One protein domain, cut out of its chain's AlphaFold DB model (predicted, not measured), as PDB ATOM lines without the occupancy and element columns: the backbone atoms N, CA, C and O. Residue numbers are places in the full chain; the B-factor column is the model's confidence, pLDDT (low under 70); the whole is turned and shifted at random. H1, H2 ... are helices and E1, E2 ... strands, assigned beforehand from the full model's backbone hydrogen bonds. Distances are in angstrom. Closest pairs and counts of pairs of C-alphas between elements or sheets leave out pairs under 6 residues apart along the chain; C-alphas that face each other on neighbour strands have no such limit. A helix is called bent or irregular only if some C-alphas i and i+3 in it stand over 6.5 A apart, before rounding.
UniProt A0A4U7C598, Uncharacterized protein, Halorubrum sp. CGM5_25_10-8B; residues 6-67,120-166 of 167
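What this domain is: This is residues 6 to 67 and 120 to 166 of the 167 residues of an uncharacterized protein of Halorubrum sp. CGM5_25_10-8B (UniProt A0A4U7C598). A twisted sheet of six strands makes a wall, with H1 and H2 side by side over one face and no named helix over the other. Residues 50 to 55, in the link from E2 to E3, stick out and stand free. The printed part has 109 residues, in the order E1, H1, E2, E3, H2, E4, E5, E6; the sheet runs E2, E3, E1, E4, E5, E6, all antiparallel. The class is mixed, helices and strands, in two layers, helices on one face of a sheet. The whole is only just compact, close to loose, with a radius of gyration of the C-alphas of 15.3 A and spans of 47 by 32 by 23 A.

Where its parts are: E1, residues 6 to 10, begins at C-alpha 6 (138.565, 195.508, 196.937). H1, residues 17 to 29, is 20.1 A long and irregular: C-alphas 18 and 21 are 8.0 A apart. E2 is residues 40 to 45 and E3 residues 60 to 65. After the cut, H2, residues 120 to 129, begins at C-alpha 120 (121.806, 196.228, 209.046). E4, residues 134 to 140, is 20.3 A long and E5, residues 148 to 155, 21.4 A. E6, residues 161 to 165, ends at C-alpha 165 (128.616, 205.257, 199.729).

How they stand to each other: E1, H1 and E2 form a split strand-helix-strand unit, two strands running the same way with E3 between them; its crossover is right-handed. In the hairpin E2 and E3, N 43 and O 62 are 3.0 A apart, within hydrogen-bond range, as are N 10 and O 63 of E1 and E3, at 2.9 A. E1 and E4 have N 9 and O 137 at 3.0 A. E4, E5 and E6 form a meander, each strand the antiparallel neighbour of the one before, with N 136 and O 153 at 2.9 A and N 154 and O 162 at 2.9 A. H1 lies over E2, at a height over the sheet of 9.6 A, and runs along the strands, at 17 degrees to E2 on the local plane; their closest C-alphas, of Arg 24 and Val 44, are 6.9 A apart. H2, on the same face, lies only just over E5, with 3 C-alphas falling on it, at a height over the sheet of 6.5 A; it runs slantwise to the strands, at 48 degrees to E5 on the local plane, and the closest C-alphas of the two, of Leu 123 and Val 155, are 6.3 A apart. H1 touches H2 with residues 19 to 23 alone, at a shallow tilt of 27 degrees, opposite ways; the closest C-alphas, of Arg 19 and Tyr 129, are 6.1 A apart. O i to N i+4 pairs are within hydrogen-bond range in 6 of 9 cases in H1 and 4 of 6 in H2.

The domain as a whole: The C-alphas farthest apart, of Gly 54 and Lys 143, are 47.4 A apart. Residues 68 to 119 are not printed, and C-alphas 67 and 120 are 18.0 A apart across the cut. The link from E2 to E3 is long. Residues 34 to 38, 141 to 149 and 166 have pLDDT under 70; the mean of the printed part is 86.8.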
ATOM      1  N   VAL A   6     139.002 194.773 195.750       78.38
ATOM      2  CA  VAL A   6     138.565 195.508 196.937       78.38
ATOM      3  C   VAL A   6     139.411 195.104 198.133       78.38
ATOM      4  O   VAL A   6     140.007 194.032 198.148       78.38
ATOM      5  N   SER A   7     139.491 195.976 199.126       85.56
ATOM      6  CA  SER A   7     139.997 195.639 200.448       85.56
ATOM      7  C   SER A   7     139.042 196.188 201.489       85.56
ATOM      8  O   SER A   7     138.588 197.326 201.374       85.56
ATOM      9  N   THR A   8     138.748 195.372 202.489       89.31
ATOM     10  CA  THR A   8     137.892 195.731 203.610       89.31
ATOM     11  C   THR A   8     138.709 195.704 204.888       89.31
ATOM     12  O   THR A   8     139.543 194.816 205.064       89.31
ATOM     13  N   THR A   9     138.478 196.667 205.776       92.12
ATOM     14  CA  THR A   9     139.043 196.684 207.130       92.12
ATOM     15  C   THR A   9     138.076 197.340 208.105       92.12
ATOM     16  O   THR A   9     137.296 198.212 207.724       92.12
ATOM     17  N   SER A  10     138.159 196.941 209.369       94.25
ATOM     18  CA  SER A  10     137.450 197.566 210.488       94.25
ATOM     19  C   SER A  10     138.365 198.450 211.339       94.25
ATOM     20  O   SER A  10     139.589 198.421 211.186       94.25
ATOM     21  N   ASN A  11     137.767 199.230 212.244       95.50
ATOM     22  CA  ASN A  11     138.461 200.031 213.260       95.50
ATOM     23  C   ASN A  11     139.002 199.223 214.449       95.50
ATOM     24  O   ASN A  11     139.617 199.817 215.329       95.50
ATOM     25  N   VAL A  12     138.806 197.903 214.455       96.44
ATOM     26  CA  VAL A  12     139.250 196.990 215.514       96.44
ATOM     27  C   VAL A  12     138.632 197.339 216.877       96.44
ATOM     28  O   VAL A  12     139.365 197.708 217.795       96.44
ATOM     29  N   PRO A  13     137.291 197.294 217.019       96.94
ATOM     30  CA  PRO A  13     136.657 197.731 218.249       96.94
ATOM     31  C   PRO A  13     136.920 196.749 219.391       96.94
ATOM     32  O   PRO A  13     137.046 195.534 219.211       96.94
ATOM     33  N   THR A  14     136.923 197.298 220.589       97.25
ATOM     34  CA  THR A  14     136.985 196.593 221.853       97.25
ATOM     35  C   THR A  14     135.675 195.840 222.086       97.25
ATOM     36  O   THR A  14     134.575 196.365 221.885       97.25
ATOM     37  N   VAL A  15     135.811 194.599 222.536       96.94
ATOM     38  CA  VAL A  15     134.720 193.661 222.815       96.94
ATOM     39  C   VAL A  15     134.504 193.578 224.323       96.94
ATOM     40  O   VAL A  15     135.456 193.673 225.100       96.94
ATOM     41  N   ASP A  16     133.254 193.384 224.743       95.81
ATOM     42  CA  ASP A  16     132.928 193.074 226.135       95.81
ATOM     43  C   ASP A  16     133.594 191.739 226.545       95.81
ATOM     44  O   ASP A  16     133.267 190.690 225.974       95.81
ATOM     45  N   PRO A  17     134.525 191.739 227.523       94.56
ATOM     46  CA  PRO A  17     135.245 190.536 227.936       94.56
ATOM     47  C   PRO A  17     134.346 189.385 228.388       94.56
ATOM     48  O   PRO A  17     134.726 188.227 228.221       94.56
ATOM     49  N   ASP A  18     133.167 189.685 228.936       96.19
ATOM     50  CA  ASP A  18     132.247 188.665 229.444       96.19
ATOM     51  C   ASP A  18     131.446 187.992 228.316       96.19
ATOM     52  O   ASP A  18     130.768 186.991 228.547       96.19
ATOM     53  N   ARG A  19     131.525 188.524 227.087       96.25
ATOM     54  CA  ARG A  19     130.682 188.125 225.949       96.25
ATOM     55  C   ARG A  19     131.472 187.609 224.748       96.25
ATOM     56  O   ARG A  19     130.899 187.402 223.683       96.25
ATOM     57  N   VAL A  20     132.774 187.364 224.907       96.50
ATOM     58  CA  VAL A  20     133.659 186.880 223.830       96.50
ATOM     59  C   VAL A  20     133.160 185.567 223.216       96.50
ATOM     60  O   VAL A  20     133.119 185.443 221.993       96.50
ATOM     61  N   ASP A  21     132.751 184.600 224.038       96.44
ATOM     62  CA  ASP A  21     132.278 183.298 223.543       96.44
ATOM     63  C   ASP A  21     130.921 183.404 222.824       96.44
ATOM     64  O   ASP A  21     130.688 182.728 221.817       96.44
ATOM     65  N   GLU A  22     130.038 184.289 223.304       96.94
ATOM     66  CA  GLU A  22     128.777 184.610 222.624       96.94
ATOM     67  C   GLU A  22     129.043 185.285 221.274       96.94
ATOM     68  O   GLU A  22     128.444 184.891 220.278       96.94
ATOM     69  N   LEU A  23     129.985 186.235 221.215       96.88
ATOM     70  CA  LEU A  23     130.373 186.902 219.972       96.88
ATOM     71  C   LEU A  23     130.966 185.914 218.960       96.88
ATOM     72  O   LEU A  23     130.632 185.984 217.784       96.88
ATOM     73  N   ARG A  24     131.818 184.976 219.389       96.25
ATOM     74  CA  ARG A  24     132.353 183.932 218.497       96.25
ATOM     75  C   ARG A  24     131.237 183.068 217.910       96.25
ATOM     76  O   ARG A  24     131.206 182.868 216.702       96.25
ATOM     77  N   SER A  25     130.300 182.635 218.754       95.56
ATOM     78  CA  SER A  25     129.144 181.839 218.319       95.56
ATOM     79  C   SER A  25     128.259 182.617 217.345       95.56
ATOM     80  O   SER A  25     127.850 182.075 216.327       95.56
ATOM     81  N   PHE A  26     128.022 183.901 217.628       96.00
ATOM     82  CA  PHE A  26     127.339 184.806 216.714       96.00
ATOM     83  C   PHE A  26     128.070 184.844 215.370       96.00
ATOM     84  O   PHE A  26     127.484 184.485 214.361       96.00
ATOM     85  N   LEU A  27     129.366 185.173 215.334       94.56
ATOM     86  CA  LEU A  27     130.138 185.284 214.090       94.56
ATOM     87  C   LEU A  27     130.150 183.995 213.247       94.56
ATOM     88  O   LEU A  27     130.188 184.092 212.021       94.56
ATOM     89  N   ASP A  28     130.072 182.814 213.865       92.94
ATOM     90  CA  ASP A  28     129.990 181.527 213.158       92.94
ATOM     91  C   ASP A  28     128.684 181.359 212.355       92.94
ATOM     92  O   ASP A  28     128.661 180.673 211.325       92.94
ATOM     93  N   GLU A  29     127.599 182.019 212.763       93.38
ATOM     94  CA  GLU A  29     126.317 182.011 212.045       93.38
ATOM     95  C   GLU A  29     126.328 182.928 210.812       93.38
ATOM     96  O   GLU A  29     125.478 182.796 209.925       93.38
ATOM     97  N   TRP A  30     127.316 183.817 210.696       91.62
ATOM     98  CA  TRP A  30     127.384 184.816 209.637       91.62
ATOM     99  C   TRP A  30     128.510 184.549 208.638       91.62
ATOM    100  O   TRP A  30     129.644 184.213 208.974       91.62
ATOM    101  N   LEU A  31     128.216 184.776 207.360       88.56
ATOM    102  CA  LEU A  31     129.228 184.884 206.317       88.56
ATOM    103  C   LEU A  31     129.432 186.359 205.975       88.56
ATOM    104  O   LEU A  31     128.579 186.953 205.331       88.56
ATOM    105  N   LEU A  32     130.552 186.956 206.395       85.31
ATOM    106  CA  LEU A  32     130.723 188.420 206.389       85.31
ATOM    107  C   LEU A  32     131.184 189.038 205.065       85.31
ATOM    108  O   LEU A  32     131.135 190.259 204.897       85.31
ATOM    109  N   GLY A  33     131.636 188.222 204.120       72.75
ATOM    110  CA  GLY A  33     132.017 188.718 202.809       72.75
ATOM    111  C   GLY A  33     132.146 187.610 201.786       72.75
ATOM    112  O   GLY A  33     132.870 186.636 201.995       72.75
ATOM    113  N   THR A  34     131.463 187.813 200.667       64.00
ATOM    114  CA  THR A  34     131.543 187.001 199.459       64.00
ATOM    115  C   THR A  34     132.162 187.849 198.354       64.00
ATOM    116  O   THR A  34     131.648 188.897 197.955       64.00
ATOM    117  N   GLY A  35     133.342 187.439 197.901       61.28
ATOM    118  CA  GLY A  35     133.993 187.979 196.719       61.28
ATOM    119  C   GLY A  35     134.320 186.843 195.752       61.28
ATOM    120  O   GLY A  35     134.477 185.706 196.185       61.28
ATOM    121  N   PRO A  36     134.485 187.124 194.449       52.38
ATOM    122  CA  PRO A  36     134.755 186.093 193.446       52.38
ATOM    123  C   PRO A  36     136.055 185.298 193.674       52.38
ATOM    124  O   PRO A  36     136.277 184.310 192.979       52.38
ATOM    125  N   PHE A  37     136.921 185.718 194.609       53.38
ATOM    126  CA  PHE A  37     138.215 185.079 194.874       53.38
ATOM    127  C   PHE A  37     138.618 184.996 196.356       53.38
ATOM    128  O   PHE A  37     139.612 184.335 196.634       53.38
ATOM    129  N   ASP A  38     137.891 185.626 197.288       61.84
ATOM    130  CA  ASP A  38     138.309 185.764 198.692       61.84
ATOM    131  C   ASP A  38     137.104 185.868 199.645       61.84
ATOM    132  O   ASP A  38     136.022 186.320 199.257       61.84
ATOM    133  N   THR A  39     137.322 185.500 200.911       70.50
ATOM    134  CA  THR A  39     136.439 185.783 202.053       70.50
ATOM    135  C   THR A  39     137.080 186.837 202.960       70.50
ATOM    136  O   THR A  39     138.278 187.125 202.870       70.50
ATOM    137  N   LEU A  40     136.284 187.462 203.830       87.19
ATOM    138  CA  LEU A  40     136.831 188.298 204.898       87.19
ATOM    139  C   LEU A  40     137.323 187.427 206.050       87.19
ATOM    140  O   LEU A  40     136.643 186.492 206.464       87.19
ATOM    141  N   THR A  41     138.482 187.783 206.596       89.62
ATOM    142  CA  THR A  41     138.923 187.286 207.894       89.62
ATOM    143  C   THR A  41     138.174 188.050 208.971       89.62
ATOM    144  O   THR A  41     138.193 189.284 208.977       89.62
ATOM    145  N   VAL A  42     137.563 187.317 209.896       92.19
ATOM    146  CA  VAL A  42     136.980 187.852 211.121       92.19
ATOM    147  C   VAL A  42     137.434 187.012 212.306       92.19
ATOM    148  O   VAL A  42     137.478 185.789 212.199       92.19
ATOM    149  N   ASP A  43     137.826 187.658 213.400       93.38
ATOM    150  CA  ASP A  43     138.253 186.965 214.617       93.38
ATOM    151  C   ASP A  43     138.115 187.866 215.852       93.38
ATOM    152  O   ASP A  43     138.154 189.094 215.749       93.38
ATOM    153  N   VAL A  44     137.995 187.253 217.029       96.12
ATOM    154  CA  VAL A  44     138.022 187.938 218.326       96.12
ATOM    155  C   VAL A  44     139.339 187.609 219.013       96.12
ATOM    156  O   VAL A  44     139.556 186.488 219.487       96.12
ATOM    157  N   VAL A  45     140.218 188.604 219.078       95.94
ATOM    158  CA  VAL A  45     141.556 188.459 219.644       95.94
ATOM    159  C   VAL A  45     141.514 188.769 221.133       95.94
ATOM    160  O   VAL A  45     141.089 189.848 221.540       95.94
ATOM    161  N   GLU A  46     142.010 187.834 221.941       95.06
ATOM    162  CA  GLU A  46     142.242 188.004 223.375       95.06
ATOM    163  C   GLU A  46     143.749 188.158 223.626       95.06
ATOM    164  O   GLU A  46     144.482 187.167 223.566       95.06
ATOM    165  N   PRO A  47     144.248 189.377 223.887       91.88
ATOM    166  CA  PRO A  47     145.674 189.594 224.068       91.88
ATOM    167  C   PRO A  47     146.222 188.891 225.312       91.88
ATOM    168  O   PRO A  47     145.569 188.789 226.360       91.88
ATOM    169  N   ASP A  48     147.475 188.457 225.215       90.56
ATOM    170  CA  ASP A  48     148.225 188.008 226.379       90.56
ATOM    171  C   ASP A  48     148.403 189.144 227.391       90.56
ATOM    172  O   ASP A  48     148.297 190.333 227.080       90.56
ATOM    173  N   ARG A  49     148.691 188.768 228.641       89.31
ATOM    174  CA  ARG A  49     149.062 189.757 229.654       89.31
ATOM    175  C   ARG A  49     150.347 190.455 229.239       89.31
ATOM    176  O   ARG A  49     151.320 189.798 228.871       89.31
ATOM    177  N   ASP A  50     150.347 191.768 229.389       86.62
ATOM    178  CA  ASP A  50     151.540 192.577 229.240       86.62
ATOM    179  C   ASP A  50     152.579 192.123 230.291       86.62
ATOM    180  O   ASP A  50     152.269 192.074 231.488       86.62
ATOM    181  N   PRO A  51     153.794 191.728 229.874       85.19
ATOM    182  CA  PRO A  51     154.818 191.227 230.787       85.19
ATOM    183  C   PRO A  51     155.388 192.307 231.720       85.19
ATOM    184  O   PRO A  51     155.912 191.960 232.780       85.19
ATOM    185  N   ASP A  52     155.283 193.585 231.352       87.75
ATOM    186  CA  ASP A  52     155.825 194.719 232.101       87.75
ATOM    187  C   ASP A  52     154.807 195.280 233.105       87.75
ATOM    188  O   ASP A  52     155.175 195.646 234.225       87.75
ATOM    189  N   THR A  53     153.523 195.331 232.737       87.06
ATOM    190  CA  THR A  53     152.453 195.864 233.606       87.06
ATOM    191  C   THR A  53     151.654 194.775 234.326       87.06
ATOM    192  O   THR A  53     151.055 195.030 235.370       87.06
ATOM    193  N   GLY A  54     151.662 193.540 233.816       85.25
ATOM    194  CA  GLY A  54     150.859 192.422 234.319       85.25
ATOM    195  C   GLY A  54     149.363 192.532 234.003       85.25
ATOM    196  O   GLY A  54     148.596 191.628 234.363       85.25
ATOM    197  N   GLU A  55     148.946 193.612 233.341       89.00
ATOM    198  CA  GLU A  55     147.570 193.868 232.933       89.00
ATOM    199  C   GLU A  55     147.246 193.094 231.651       89.00
ATOM    200  O   GLU A  55     148.112 192.838 230.814       89.00
ATOM    201  N   ARG A  56     145.988 192.672 231.504       87.69
ATOM    202  CA  ARG A  56     145.497 192.076 230.258       87.69
ATOM    203  C   ARG A  56     144.761 193.166 229.477       87.69
ATOM    204  O   ARG A  56     143.763 193.661 230.002       87.69
ATOM    205  N   PRO A  57     145.214 193.531 228.264       91.50
ATOM    206  CA  PRO A  57     144.441 194.398 227.384       91.50
ATOM    207  C   PRO A  57     143.066 193.782 227.090       91.50
ATOM    208  O   PRO A  57     142.951 192.552 227.064       91.50
ATOM    209  N   PRO A  58     142.022 194.596 226.881       93.75
ATOM    210  CA  PRO A  58     140.704 194.064 226.577       93.75
ATOM    211  C   PRO A  58     140.710 193.337 225.216       93.75
ATOM    212  O   PRO A  58     141.546 193.647 224.357       93.75
ATOM    213  N   PRO A  59     139.812 192.358 225.017       96.88
ATOM    214  CA  PRO A  59     139.672 191.688 223.735       96.88
ATOM    215  C   PRO A  59     139.146 192.650 222.673       96.88
ATOM    216  O   PRO A  59     138.464 193.628 222.984       96.88
ATOM    217  N   TYR A  60     139.448 192.363 221.413       96.88
ATOM    218  CA  TYR A  60     139.018 193.190 220.290       96.88
ATOM    219  C   TYR A  60     138.628 192.349 219.077       96.88
ATOM    220  O   TYR A  60     139.165 191.264 218.842       96.88
ATOM    221  N   LEU A  61     137.690 192.869 218.291       97.19
ATOM    222  CA  LEU A  61     137.215 192.258 217.056       97.19
ATOM    223  C   LEU A  61     138.087 192.723 215.893       97.19
ATOM    224  O   LEU A  61     138.224 193.919 215.666       97.19
ATOM    225  N   VAL A  62     138.639 191.802 215.111       95.31
ATOM    226  CA  VAL A  62     139.300 192.123 213.843       95.31
ATOM    227  C   VAL A  62     138.429 191.686 212.682       95.31
ATOM    228  O   VAL A  62     137.924 190.571 212.658       95.31
ATOM    229  N   LEU A  63     138.296 192.559 211.688       94.06
ATOM    230  CA  LEU A  63     137.703 192.237 210.395       94.06
ATOM    231  C   LEU A  63     138.534 192.890 209.301       94.06
ATOM    232  O   LEU A  63     138.690 194.115 209.303       94.06
ATOM    233  N   TYR A  64     139.077 192.080 208.394       91.31
ATOM    234  CA  TYR A  64     139.858 192.548 207.253       91.31
ATOM    235  C   TYR A  64     139.898 191.516 206.120       91.31
ATOM    236  O   TYR A  64     139.711 190.323 206.338       91.31
ATOM    237  N   GLY A  65     140.178 191.953 204.895       88.94
ATOM    238  CA  GLY A  65     140.373 191.040 203.767       88.94
ATOM    239  C   GLY A  65     140.265 191.719 202.411       88.94
ATOM    240  O   GLY A  65     140.276 192.949 202.316       88.94
ATOM    241  N   TYR A  66     140.156 190.906 201.361       85.12
ATOM    242  CA  TYR A  66     140.064 191.352 199.963       85.12
ATOM    243  C   TYR A  66     138.692 191.079 199.324       85.12
ATOM    244  O   TYR A  66     138.541 191.086 198.103       85.12
ATOM    245  N   ALA A  67     137.675 190.875 200.163       85.81
ATOM    246  CA  ALA A  67     136.279 190.742 199.765       85.81
ATOM    247  C   ALA A  67     135.470 191.989 200.147       85.81
ATOM    248  O   ALA A  67     135.926 192.834 200.921       85.81
ATOM    249  N   GLU A 120     122.250 195.442 207.899       92.19
ATOM    250  CA  GLU A 120     121.806 196.228 209.046       92.19
ATOM    251  C   GLU A 120     121.489 195.349 210.256       92.19
ATOM    252  O   GLU A 120     121.802 195.732 211.379       92.19
ATOM    253  N   ASP A 121     120.920 194.162 210.041       93.62
ATOM    254  CA  ASP A 121     120.596 193.228 211.123       93.62
ATOM    255  C   ASP A 121     121.868 192.707 211.797       93.62
ATOM    256  O   ASP A 121     121.982 192.777 213.020       93.62
ATOM    257  N   PHE A 122     122.881 192.341 211.001       94.75
ATOM    258  CA  PHE A 122     124.210 192.009 211.516       94.75
ATOM    259  C   PHE A 122     124.765 193.125 212.405       94.75
ATOM    260  O   PHE A 122     125.231 192.868 213.513       94.75
ATOM    261  N   LEU A 123     124.727 194.374 211.926       95.44
ATOM    262  CA  LEU A 123     125.278 195.516 212.654       95.44
ATOM    263  C   LEU A 123     124.511 195.787 213.954       95.44
ATOM    264  O   LEU A 123     125.148 196.026 214.977       95.44
ATOM    265  N   ARG A 124     123.173 195.713 213.943       94.69
ATOM    266  CA  ARG A 124     122.342 195.894 215.148       94.69
ATOM    267  C   ARG A 124     122.632 194.836 216.206       94.69
ATOM    268  O   ARG A 124     122.725 195.167 217.385       94.69
ATOM    269  N   GLU A 125     122.771 193.579 215.798       96.00
ATOM    270  CA  GLU A 125     123.056 192.477 216.720       96.00
ATOM    271  C   GLU A 125     124.495 192.534 217.248       96.00
ATOM    272  O   GLU A 125     124.723 192.322 218.439       96.00
ATOM    273  N   LEU A 126     125.456 192.917 216.396       96.50
ATOM    274  CA  LEU A 126     126.869 193.025 216.759       96.50
ATOM    275  C   LEU A 126     127.105 193.993 217.930       96.50
ATOM    276  O   LEU A 126     127.939 193.715 218.792       96.50
ATOM    277  N   VAL A 127     126.366 195.108 217.989       96.25
ATOM    278  CA  VAL A 127     126.514 196.149 219.026       96.25
ATOM    279  C   VAL A 127     126.402 195.596 220.439       96.25
ATOM    280  O   VAL A 127     127.086 196.073 221.342       96.25
ATOM    281  N   ALA A 128     125.596 194.553 220.636       96.56
ATOM    282  CA  ALA A 128     125.410 193.933 221.939       96.56
ATOM    283  C   ALA A 128     126.735 193.432 222.556       96.56
ATOM    284  O   ALA A 128     126.835 193.305 223.778       96.56
ATOM    285  N   TYR A 129     127.747 193.158 221.734       97.19
ATOM    286  CA  TYR A 129     129.032 192.600 222.151       97.19
ATOM    287  C   TYR A 129     130.154 193.640 222.260       97.19
ATOM    288  O   TYR A 129     131.267 193.294 222.655       97.19
ATOM    289  N   LEU A 130     129.899 194.895 221.890       96.31
ATOM    290  CA  LEU A 130     130.928 195.921 221.763       96.31
ATOM    291  C   LEU A 130     130.890 196.920 222.917       96.31
ATOM    292  O   LEU A 130     129.832 197.235 223.460       96.31
ATOM    293  N   VAL A 131     132.057 197.470 223.257       96.00
ATOM    294  CA  VAL A 131     132.175 198.591 224.212       96.00
ATOM    295  C   VAL A 131     132.549 199.911 223.535       96.00
ATOM    296  O   VAL A 131     132.634 200.947 224.193       96.00
ATOM    297  N   GLU A 132     132.761 199.890 222.219       95.56
ATOM    298  CA  GLU A 132     132.947 201.074 221.382       95.56
ATOM    299  C   GLU A 132     132.298 200.892 219.997       95.56
ATOM    300  O   GLU A 132     132.040 199.757 219.594       95.56
ATOM    301  N   PRO A 133     132.018 201.984 219.259       96.50
ATOM    302  CA  PRO A 133     131.402 201.904 217.938       96.50
ATOM    303  C   PRO A 133     132.201 201.041 216.960       96.50
ATOM    304  O   PRO A 133     133.436 201.089 216.927       96.50
ATOM    305  N   PHE A 134     131.495 200.316 216.098       97.06
ATOM    306  CA  PHE A 134     132.108 199.557 215.015       97.06
ATOM    307  C   PHE A 134     132.038 200.335 213.711       97.06
ATOM    308  O   PHE A 134     131.003 200.891 213.347       97.06
ATOM    309  N   ILE A 135     133.156 200.357 212.992       95.38
ATOM    310  CA  ILE A 135     133.272 200.975 211.677       95.38
ATOM    311  C   ILE A 135     133.962 199.973 210.764       95.38
ATOM    312  O   ILE A 135     135.044 199.482 211.088       95.38
ATOM    313  N   VAL A 136     133.366 199.710 209.605       93.44
ATOM    314  CA  VAL A 136     133.943 198.873 208.552       93.44
ATOM    315  C   VAL A 136     133.921 199.616 207.229       93.44
ATOM    316  O   VAL A 136     132.922 200.216 206.836       93.44
ATOM    317  N   GLN A 137     135.051 199.585 206.536       90.94
ATOM    318  CA  GLN A 137     135.247 200.303 205.291       90.94
ATOM    319  C   GLN A 137     135.722 199.346 204.208       90.94
ATOM    320  O   GLN A 137     136.702 198.628 204.405       90.94
ATOM    321  N   THR A 138     135.081 199.409 203.043       87.56
ATOM    322  CA  THR A 138     135.507 198.713 201.828       87.56
ATOM    323  C   THR A 138     136.013 199.734 200.812       87.56
ATOM    324  O   THR A 138     135.296 200.641 200.388       87.56
ATOM    325  N   ALA A 139     137.272 199.599 200.403       82.75
ATOM    326  CA  ALA A 139     137.915 200.431 199.390       82.75
ATOM    327  C   ALA A 139     138.154 199.631 198.103       82.75
ATOM    328  O   ALA A 139     138.672 198.516 198.147       82.75
ATOM    329  N   GLY A 140     137.796 200.209 196.957       73.44
ATOM    330  CA  GLY A 140     138.024 199.630 195.635       73.44
ATOM    331  C   GLY A 140     139.284 200.180 194.963       73.44
ATOM    332  O   GLY A 140     139.608 201.365 195.065       73.44
ATOM    333  N   TYR A 141     139.980 199.320 194.220       59.72
ATOM    334  CA  TYR A 141     141.157 199.646 193.414       59.72
ATOM    335  C   TYR A 141     140.861 199.461 191.918       59.72
ATOM    336  O   TYR A 141     141.431 198.599 191.251       59.72
ATOM    337  N   GLU A 142     139.992 200.281 191.325       52.03
ATOM    338  CA  GLU A 142     139.809 200.257 189.865       52.03
ATOM    339  C   GLU A 142     140.898 201.044 189.133       52.03
ATOM    340  O   GLU A 142     140.638 202.109 188.593       52.03
ATOM    341  N   LYS A 143     142.156 200.582 189.095       49.03
ATOM    342  CA  LYS A 143     143.249 201.312 188.395       49.03
ATOM    343  C   LYS A 143     143.318 202.824 188.720       49.03
ATOM    344  O   LYS A 143     143.889 203.606 187.953       49.03
ATOM    345  N   CYS A 144     142.734 203.255 189.833       42.00
ATOM    346  CA  CYS A 144     142.683 204.646 190.221       42.00
ATOM    347  C   CYS A 144     144.040 204.985 190.830       42.00
ATOM    348  O   CYS A 144     144.578 204.249 191.652       42.00
ATOM    349  N   ARG A 145     144.610 206.129 190.441       53.22
ATOM    350  CA  ARG A 145     145.823 206.674 191.078       53.22
ATOM    351  C   ARG A 145     145.613 207.036 192.559       53.22
ATOM    352  O   ARG A 145     146.580 207.399 193.219       53.22
ATOM    353  N   PHE A 146     144.380 206.934 193.056       53.47
ATOM    354  CA  PHE A 146     143.962 207.201 194.427       53.47
ATOM    355  C   PHE A 146     142.989 206.095 194.866       53.47
ATOM    356  O   PHE A 146     142.120 205.748 194.064       53.47
ATOM    357  N   PRO A 147     143.122 205.529 196.078       56.25
ATOM    358  CA  PRO A 147     142.147 204.576 196.600       56.25
ATOM    359  C   PRO A 147     140.779 205.262 196.693       56.25
ATOM    360  O   PRO A 147     140.659 206.324 197.305       56.25
ATOM    361  N   LEU A 148     139.768 204.675 196.056       62.59
ATOM    362  CA  LEU A 148     138.385 205.103 196.212       62.59
ATOM    363  C   LEU A 148     137.810 204.304 197.380       62.59
ATOM    364  O   LEU A 148     137.776 203.075 197.338       62.59
ATOM    365  N   VAL A 149     137.378 204.991 198.435       61.97
ATOM    366  CA  VAL A 149     136.509 204.363 199.431       61.97
ATOM    367  C   VAL A 149     135.211 204.037 198.702       61.97
ATOM    368  O   VAL A 149     134.564 204.954 198.222       61.97
ATOM    369  N   GLY A 150     134.881 202.757 198.534       72.75
ATOM    370  CA  GLY A 150     133.657 202.360 197.839       72.75
ATOM    371  C   GLY A 150     132.447 202.607 198.730       72.75
ATOM    372  O   GLY A 150     131.490 203.271 198.331       72.75
ATOM    373  N   TYR A 151     132.528 202.130 199.971       84.19
ATOM    374  CA  TYR A 151     131.536 202.401 201.002       84.19
ATOM    375  C   TYR A 151     132.097 202.176 202.412       84.19
ATOM    376  O   TYR A 151     133.130 201.524 202.601       84.19
ATOM    377  N   GLN A 152     131.405 202.731 203.400       90.38
ATOM    378  CA  GLN A 152     131.667 202.563 204.822       90.38
ATOM    379  C   GLN A 152     130.344 202.353 205.553       90.38
ATOM    380  O   GLN A 152     129.409 203.126 205.348       90.38
ATOM    381  N   TYR A 153     130.303 201.357 206.432       93.56
ATOM    382  CA  TYR A 153     129.255 201.203 207.433       93.56
ATOM    383  C   TYR A 153     129.809 201.556 208.808       93.56
ATOM    384  O   TYR A 153     130.966 201.256 209.120       93.56
ATOM    385  N   SER A 154     128.977 202.165 209.637       94.62
ATOM    386  CA  SER A 154     129.245 202.329 211.058       94.62
ATOM    387  C   SER A 154     127.994 202.067 211.869       94.62
ATOM    388  O   SER A 154     126.892 202.368 211.419       94.62
ATOM    389  N   VAL A 155     128.183 201.524 213.066       96.94
ATOM    390  CA  VAL A 155     127.127 201.364 214.056       96.94
ATOM    391  C   VAL A 155     127.633 201.845 215.410       96.94
ATOM    392  O   VAL A 155     128.758 201.524 215.814       96.94
ATOM    393  N   ASP A 156     126.839 202.676 216.077       95.62
ATOM    394  CA  ASP A 156     127.143 203.154 217.422       95.62
ATOM    395  C   ASP A 156     126.623 202.203 218.514       95.62
ATOM    396  O   ASP A 156     126.029 201.164 218.235       95.62
ATOM    397  N   LEU A 157     126.881 202.541 219.780       94.38
ATOM    398  CA  LEU A 157     126.469 201.708 220.916       94.38
ATOM    399  C   LEU A 157     124.964 201.770 221.215       94.38
ATOM    400  O   LEU A 157     124.467 200.935 221.971       94.38
ATOM    401  N   ASP A 158     124.249 202.733 220.634       93.25
ATOM    402  CA  ASP A 158     122.792 202.834 220.715       93.25
ATOM    403  C   ASP A 158     122.111 202.024 219.588       93.25
ATOM    404  O   ASP A 158     120.891 201.838 219.605       93.25
ATOM    405  N   GLY A 159     122.896 201.479 218.650       90.75
ATOM    406  CA  GLY A 159     122.427 200.682 217.517       90.75
ATOM    407  C   GLY A 159     122.055 201.509 216.287       90.75
ATOM    408  O   GLY A 159     121.473 200.962 215.346       90.75
ATOM    409  N   GLU A 160     122.373 202.805 216.272       94.75
ATOM    410  CA  GLU A 160     122.155 203.661 215.110       94.75
ATOM    411  C   GLU A 160     123.196 203.343 214.034       94.75
ATOM    412  O   GLU A 160     124.401 203.287 214.296       94.75
ATOM    413  N   ILE A 161     122.715 203.107 212.811       95.31
ATOM    414  CA  ILE A 161     123.538 202.693 211.673       95.31
ATOM    415  C   ILE A 161     123.658 203.842 210.685       95.31
ATOM    416  O   ILE A 161     122.661 204.352 210.175       95.31
ATOM    417  N   ASP A 162     124.899 204.156 210.333       92.69
ATOM    418  CA  ASP A 162     125.237 205.069 209.255       92.69
ATOM    419  C   ASP A 162     125.910 204.310 208.108       92.69
ATOM    420  O   ASP A 162     126.750 203.427 208.304       92.69
ATOM    421  N   HIS A 163     125.568 204.700 206.883       89.44
ATOM    422  CA  HIS A 163     126.173 204.167 205.671       89.44
ATOM    423  C   HIS A 163     126.568 205.304 204.732       89.44
ATOM    424  O   HIS A 163     125.745 206.126 204.322       89.44
ATOM    425  N   VAL A 164     127.847 205.334 204.365       85.06
ATOM    426  CA  VAL A 164     128.397 206.281 203.397       85.06
ATOM    427  C   VAL A 164     128.836 205.504 202.168       85.06
ATOM    428  O   VAL A 164     129.801 204.748 202.226       85.06
ATOM    429  N   SER A 165     128.168 205.731 201.039       75.69
ATOM    430  CA  SER A 165     128.616 205.257 199.729       75.69
ATOM    431  C   SER A 165     129.167 206.434 198.933       75.69
ATOM    432  O   SER A 165     128.504 207.464 198.791       75.69
ATOM    433  N   LEU A 166     130.397 206.300 198.444       61.53
ATOM    434  CA  LEU A 166     131.040 207.312 197.610       61.53
ATOM    435  C   LEU A 166     130.995 206.814 196.163       61.53
ATOM    436  O   LEU A 166     131.944 206.212 195.664       61.53
TER     437      LEU A 166